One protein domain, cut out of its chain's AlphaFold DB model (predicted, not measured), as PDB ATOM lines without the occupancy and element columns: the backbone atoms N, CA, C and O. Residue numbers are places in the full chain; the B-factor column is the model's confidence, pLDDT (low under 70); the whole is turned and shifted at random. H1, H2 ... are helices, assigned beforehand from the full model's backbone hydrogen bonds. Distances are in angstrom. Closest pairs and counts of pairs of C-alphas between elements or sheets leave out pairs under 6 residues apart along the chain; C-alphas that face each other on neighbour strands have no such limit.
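AT A GLANCE: This is residues 34 to 85 of the 85 residues of an uncharacterized protein of Candidatus Rokubacteria bacterium (UniProt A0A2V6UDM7). This is a small fold with little regular structure: two short helices, H1 and then H2, set at a steep angle, amid loops that make up most of it. After H2 the long stretch 68 to 85 loops round and comes back, and its residues 82 to 83 pair in parallel with 57 to 58, just before H2. The printed part has 52 residues, 18 of them in the two named helices, with no named strand; the class is all helix. It is compact, with a radius of gyration of the C-alphas of 10.8 A, and spans 33 by 25 by 15 A.

HOW THE PARTS SIT: H1, residues 40 to 48, and H2, residues 59 to 67, form a helical hairpin. They only just touch, with 3 pairs of C-alphas within 8 A; the closest C-alphas, those of His 42 and Ala 65, are 7.3 A apart. They run opposite ways at a steep tilt of 45 degrees. In H1 and H2 every O i to N i+4 pair is within hydrogen-bond range.

IN THESE COORDINATES: H1 begins at C-alpha 40 (69.804, 67.724, 77.243) and measures 12.4 A. H2 measures 12.5 A and ends at C-alpha 67 (74.269, 58.635, 86.233).

THE WHOLE: The C-alphas farthest apart, those of Pro 34 and Glu 80, are 33.7 A apart. The printed part has no cut, and the H1 to H2 link is short. Residue 85 is under pLDDT 70.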
ATOM      1  N   PRO A  34      82.763  62.217  72.022       87.19
ATOM      2  CA  PRO A  34      82.762  62.928  70.742       87.19
ATOM      3  C   PRO A  34      81.630  63.960  70.608       87.19
ATOM      4  O   PRO A  34      81.663  64.792  69.699       87.19
ATOM      5  N   SER A  35      80.617  63.919  71.481       89.94
ATOM      6  CA  SER A  35      79.599  64.964  71.582       89.94
ATOM      7  C   SER A  35      80.025  66.055  72.570       89.94
ATOM      8  O   SER A  35      80.858  65.854  73.447       89.94
ATOM      9  N   HIS A  36      79.436  67.247  72.455       88.75
ATOM     10  CA  HIS A  36      79.685  68.307  73.439       88.75
ATOM     11  C   HIS A  36      78.997  68.050  74.782       88.75
ATOM     12  O   HIS A  36      79.535  68.423  75.819       88.75
ATOM     13  N   PHE A  37      77.821  67.416  74.760       94.69
ATOM     14  CA  PHE A  37      77.023  67.123  75.946       94.69
ATOM     15  C   PHE A  37      76.609  65.654  75.968       94.69
ATOM     16  O   PHE A  37      76.426  65.026  74.920       94.69
ATOM     17  N   ALA A  38      76.424  65.139  77.181       95.00
ATOM     18  CA  ALA A  38      75.957  63.778  77.456       95.00
ATOM     19  C   ALA A  38      74.455  63.631  77.200       95.00
ATOM     20  O   ALA A  38      73.973  62.557  76.857       95.00
ATOM     21  N   SER A  39      73.715  64.724  77.389       96.12
ATOM     22  CA  SER A  39      72.257  64.776  77.344       96.12
ATOM     23  C   SER A  39      71.767  66.229  77.247       96.12
ATOM     24  O   SER A  39      72.557  67.174  77.358       96.12
ATOM     25  N   GLY A  40      70.449  66.412  77.100       96.62
ATOM     26  CA  GLY A  40      69.804  67.724  77.243       96.62
ATOM     27  C   GLY A  40      69.990  68.332  78.638       96.62
ATOM     28  O   GLY A  40      70.212  69.534  78.758       96.62
ATOM     29  N   GLU A  41      70.029  67.497  79.676       97.56
ATOM     30  CA  GLU A  41      70.196  67.946  81.064       97.56
ATOM     31  C   GLU A  41      71.613  68.458  81.316       97.56
ATOM     32  O   GLU A  41      71.791  69.490  81.967       97.56
ATOM     33  N   HIS A  42      72.615  67.820  80.703       97.44
ATOM     34  CA  HIS A  42      73.989  68.315  80.719       97.44
ATOM     35  C   HIS A  42      74.085  69.696  80.038       97.44
ATOM     36  O   HIS A  42      74.720  70.619  80.563       97.44
ATOM     37  N   LEU A  43      73.403  69.887  78.902       96.38
ATOM     38  CA  LEU A  43      73.330  71.185  78.224       96.38
ATOM     39  C   LEU A  43      72.657  72.248  79.109       96.38
ATOM     40  O   LEU A  43      73.205  73.337  79.292       96.38
ATOM     41  N   ALA A  44      71.488  71.943  79.675       96.19
ATOM     42  CA  ALA A  44      70.737  72.872  80.517       96.19
ATOM     43  C   ALA A  44      71.543  73.299  81.755       96.19
ATOM     44  O   ALA A  44      71.611  74.490  82.080       96.19
ATOM     45  N   PHE A  45      72.214  72.343  82.406       96.25
ATOM     46  CA  PHE A  45      73.125  72.606  83.517       96.25
ATOM     47  C   PHE A  45      74.279  73.530  83.107       96.25
ATOM     48  O   PHE A  45      74.564  74.505  83.807       96.25
ATOM     49  N   SER A  46      74.904  73.262  81.958       94.81
ATOM     50  CA  SER A  46      76.031  74.045  81.434       94.81
ATOM     51  C   SER A  46      75.644  75.488  81.113       94.81
ATOM     52  O   SER A  46      76.394  76.414  81.418       94.81
ATOM     53  N   ILE A  47      74.452  75.708  80.550       94.81
ATOM     54  CA  ILE A  47      73.931  77.056  80.283       94.81
ATOM     55  C   ILE A  47      73.711  77.818  81.594       94.81
ATOM     56  O   ILE A  47      74.106  78.983  81.707       94.81
ATOM     57  N   ARG A  48      73.107  77.165  82.595       94.19
ATOM     58  CA  ARG A  48      72.838  77.762  83.911       94.19
ATOM     59  C   ARG A  48      74.124  78.129  84.655       94.19
ATOM     60  O   ARG A  48      74.153  79.163  85.317       94.19
ATOM     61  N   ASN A  49      75.164  77.307  84.528       94.50
ATOM     62  CA  ASN A  49      76.433  77.428  85.251       94.50
ATOM     63  C   ASN A  49      77.601  77.903  84.370       94.50
ATOM     64  O   ASN A  49      78.762  77.580  84.625       94.50
ATOM     65  N   ARG A  50      77.311  78.668  83.312       91.06
ATOM     66  CA  ARG A  50      78.346  79.219  82.429       91.06
ATOM     67  C   ARG A  50      79.331  80.110  83.193       91.06
ATOM     68  O   ARG A  50      78.974  80.763  84.173       91.06
ATOM     69  N   SER A  51      80.558  80.209  82.684       84.88
ATOM     70  CA  SER A  51      81.601  81.067  83.262       84.88
ATOM     71  C   SER A  51      81.105  82.505  83.470       84.88
ATOM     72  O   SER A  51      80.560  83.116  82.551       84.88
ATOM     73  N   GLY A  52      81.304  83.044  84.676       84.44
ATOM     74  CA  GLY A  52      80.874  84.393  85.060       84.44
ATOM     75  C   GLY A  52      79.429  84.504  85.564       84.44
ATOM     76  O   GLY A  52      79.043  85.575  86.026       84.44
ATOM     77  N   ALA A  53      78.633  83.431  85.517       84.69
ATOM     78  CA  ALA A  53      77.349  83.372  86.211       84.69
ATOM     79  C   ALA A  53      77.530  82.867  87.657       84.69
ATOM     80  O   ALA A  53      78.474  82.122  87.929       84.69
ATOM     81  N   PRO A  54      76.628  83.224  88.592       87.12
ATOM     82  CA  PRO A  54      76.595  82.598  89.907       87.12
ATOM     83  C   PRO A  54      76.374  81.088  89.776       87.12
ATOM     84  O   PRO A  54      75.405  80.660  89.145       87.12
ATOM     85  N   THR A  55      77.250  80.293  90.387       91.25
ATOM     86  CA  THR A  55      77.132  78.833  90.399       91.25
ATOM     87  C   THR A  55      75.869  78.404  91.149       91.25
ATOM     88  O   THR A  55      75.631  78.820  92.282       91.25
ATOM     89  N   ARG A  56      75.046  77.571  90.511       92.62
ATOM     90  CA  ARG A  56      73.800  77.004  91.041       92.62
ATOM     91  C   ARG A  56      73.779  75.503  90.756       92.62
ATOM     92  O   ARG A  56      73.400  75.073  89.660       92.62
ATOM     93  N   VAL A  57      74.182  74.738  91.766       95.06
ATOM     94  CA  VAL A  57      74.266  73.272  91.746       95.06
ATOM     95  C   VAL A  57      73.321  72.711  92.803       95.06
ATOM     96  O   VAL A  57      73.352  73.161  93.947       95.06
ATOM     97  N   THR A  58      72.485  71.746  92.426       95.56
ATOM     98  CA  THR A  58      71.618  70.993  93.344       95.56
ATOM     99  C   THR A  58      72.161  69.584  93.598       95.56
ATOM    100  O   THR A  58      73.037  69.091  92.882       95.56
ATOM    101  N   ARG A  59      71.614  68.891  94.604       94.69
ATOM    102  CA  ARG A  59      71.876  67.455  94.821       94.69
ATOM    103  C   ARG A  59      71.450  66.595  93.628       94.69
ATOM    104  O   ARG A  59      72.161  65.656  93.273       94.69
ATOM    105  N   GLU A  60      70.322  66.935  93.008       95.44
ATOM    106  CA  GLU A  60      69.811  66.269  91.809       95.44
ATOM    107  C   GLU A  60      70.782  66.399  90.628       95.44
ATOM    108  O   GLU A  60      71.084  65.395  89.984       95.44
ATOM    109  N   ASP A  61      71.356  67.588  90.398       96.31
ATOM    110  CA  ASP A  61      72.356  67.792  89.343       96.31
ATOM    111  C   ASP A  61      73.553  66.842  89.523       96.31
ATOM    112  O   ASP A  61      74.040  66.260  88.558       96.31
ATOM    113  N   ILE A  62      74.015  66.649  90.765       95.19
ATOM    114  CA  ILE A  62      75.137  65.750  91.079       95.19
ATOM    115  C   ILE A  62      74.760  64.292  90.792       95.19
ATOM    116  O   ILE A  62      75.577  63.535  90.261       95.19
ATOM    117  N   ALA A  63      73.537  63.887  91.142       96.19
ATOM    118  CA  ALA A  63      73.043  62.544  90.858       96.19
ATOM    119  C   ALA A  63      72.946  62.294  89.344       96.19
ATOM    120  O   ALA A  63      73.459  61.278  88.868       96.19
ATOM    121  N   LEU A  64      72.381  63.244  88.591       97.00
ATOM    122  CA  LEU A  64      72.267  63.185  87.131       97.00
ATOM    123  C   LEU A  64      73.635  63.169  86.446       97.00
ATOM    124  O   LEU A  64      73.864  62.352  85.556       97.00
ATOM    125  N   ALA A  65      74.562  64.020  86.890       96.56
ATOM    126  CA  ALA A  65      75.914  64.075  86.349       96.56
ATOM    127  C   ALA A  65      76.639  62.732  86.494       96.56
ATOM    128  O   ALA A  65      77.279  62.271  85.549       96.56
ATOM    129  N   ARG A  66      76.490  62.068  87.651       95.56
ATOM    130  CA  ARG A  66      77.040  60.722  87.875       95.56
ATOM    131  C   ARG A  66      76.347  59.669  87.019       95.56
ATOM    132  O   ARG A  66      77.032  58.848  86.423       95.56
ATOM    133  N   SER A  67      75.014  59.674  86.954       97.56
ATOM    134  CA  SER A  67      74.269  58.635  86.233       97.56
ATOM    135  C   SER A  67      74.446  58.718  84.718       97.56
ATOM    136  O   SER A  67      74.421  57.697  84.041       97.56
ATOM    137  N   GLN A  68      74.600  59.928  84.180       96.31
ATOM    138  CA  GLN A  68      74.739  60.178  82.744       96.31
ATOM    139  C   GLN A  68      76.202  60.327  82.303       96.31
ATOM    140  O   GLN A  68      76.454  60.555  81.123       96.31
ATOM    141  N   GLY A  69      77.154  60.237  83.238       94.75
ATOM    142  CA  GLY A  69      78.583  60.345  82.956       94.75
ATOM    143  C   GLY A  69      78.965  61.678  82.317       94.75
ATOM    144  O   GLY A  69      79.593  61.681  81.266       94.75
ATOM    145  N   TRP A  70      78.550  62.809  82.898       95.44
ATOM    146  CA  TRP A  70      78.887  64.130  82.352       95.44
ATOM    147  C   TRP A  70      80.402  64.373  82.374       95.44
ATOM    148  O   TRP A  70      81.071  64.086  83.365       95.44
ATOM    149  N   TRP A  71      80.926  64.944  81.287       93.69
ATOM    150  CA  TRP A  71      82.342  65.271  81.093       93.69
ATOM    151  C   TRP A  71      82.545  66.769  80.843       93.69
ATOM    152  O   TRP A  71      81.596  67.519  80.632       93.69
ATOM    153  N   GLY A  72      83.806  67.201  80.806       90.25
ATOM    154  CA  GLY A  72      84.191  68.573  80.485       90.25
ATOM    155  C   GLY A  72      84.826  69.296  81.668       90.25
ATOM    156  O   GLY A  72      85.395  68.676  82.565       90.25
ATOM    157  N   LYS A  73      84.768  70.631  81.658       89.38
ATOM    158  CA  LYS A  73      85.396  71.446  82.702       89.38
ATOM    159  C   LYS A  73      84.663  71.253  84.040       89.38
ATOM    160  O   LYS A  73      83.471  71.560  84.106       89.38
ATOM    161  N   PRO A  74      85.350  70.817  85.110       90.38
ATOM    162  CA  PRO A  74      84.710  70.618  86.401       90.38
ATOM    163  C   PRO A  74      84.277  71.952  87.018       90.38
ATOM    164  O   PRO A  74      84.961  72.972  86.893       90.38
ATOM    165  N   ILE A  75      83.148  71.922  87.723       90.56
ATOM    166  CA  ILE A  75      82.675  73.017  88.568       90.56
ATOM    167  C   ILE A  75      82.842  72.583  90.018       90.56
ATOM    168  O   ILE A  75      82.182  71.650  90.473       90.56
ATOM    169  N   THR A  76      83.724  73.263  90.742       90.69
ATOM    170  CA  THR A  76      83.954  72.997  92.162       90.69
ATOM    171  C   THR A  76      83.015  73.857  92.998       90.69
ATOM    172  O   THR A  76      82.994  75.079  92.851       90.69
ATOM    173  N   VAL A  77      82.258  73.217  93.884       90.06
ATOM    174  CA  VAL A  77      81.393  73.865  94.879       90.06
ATOM    175  C   VAL A  77      81.694  73.285  96.253       90.06
ATOM    176  O   VAL A  77      82.023  72.102  96.363       90.06
ATOM    177  N   SER A  78      81.597  74.104  97.297       91.00
ATOM    178  CA  SER A  78      81.594  73.604  98.671       91.00
ATOM    179  C   SER A  78      80.218  73.031  99.021       91.00
ATOM    180  O   SER A  78      79.215  73.358  98.382       91.00
ATOM    181  N   THR A  79      80.149  72.166 100.034       88.38
ATOM    182  CA  THR A  79      78.892  71.513 100.438       88.38
ATOM    183  C   THR A  79      77.808  72.531 100.797       88.38
ATOM    184  O   THR A  79      76.642  72.332 100.480       88.38
ATOM    185  N   GLU A  80      78.198  73.654 101.396       90.62
ATOM    186  CA  GLU A  80      77.307  74.728 101.842       90.62
ATOM    187  C   GLU A  80      76.714  75.528 100.672       90.62
ATOM    188  O   GLU A  80      75.727  76.242 100.841       90.62
ATOM    189  N   GLN A  81      77.313  75.424  99.483       89.94
ATOM    190  CA  GLN A  81      76.851  76.076  98.256       89.94
ATOM    191  C   GLN A  81      75.884  75.194  97.453       89.94
ATOM    192  O   GLN A  81      75.292  75.668  96.480       89.94
ATOM    193  N   ILE A  82      75.731  73.921  97.834       92.62
ATOM    194  CA  ILE A  82      74.820  72.990  97.172       92.62
ATOM    195  C   ILE A  82      73.398  73.287  97.637       92.62
ATOM    196  O   ILE A  82      73.087  73.262  98.825       92.62
ATOM    197  N   LEU A  83      72.523  73.555  96.676       92.75
ATOM    198  CA  LEU A  83      71.116  73.804  96.934       92.75
ATOM    199  C   LEU A  83      70.394  72.479  97.195       92.75
ATOM    200  O   LEU A  83      70.487  71.534  96.406       92.75
ATOM    201  N   GLU A  84      69.638  72.437  98.285       84.94
ATOM    202  CA  GLU A  84      68.724  71.343  98.588       84.94
ATOM    203  C   GLU A  84      67.433  71.579  97.790       84.94
ATOM    204  O   GLU A  84      66.751  72.594  97.971       84.94
ATOM    205  N   LYS A  85      67.151  70.699  96.829       67.31
ATOM    206  CA  LYS A  85      65.958  70.748  95.987       67.31
ATOM    207  C   LYS A  85      65.564  69.343  95.566       67.31
ATOM    208  O   LYS A  85      66.501  68.544  95.343       67.31
TER     209      LYS A  85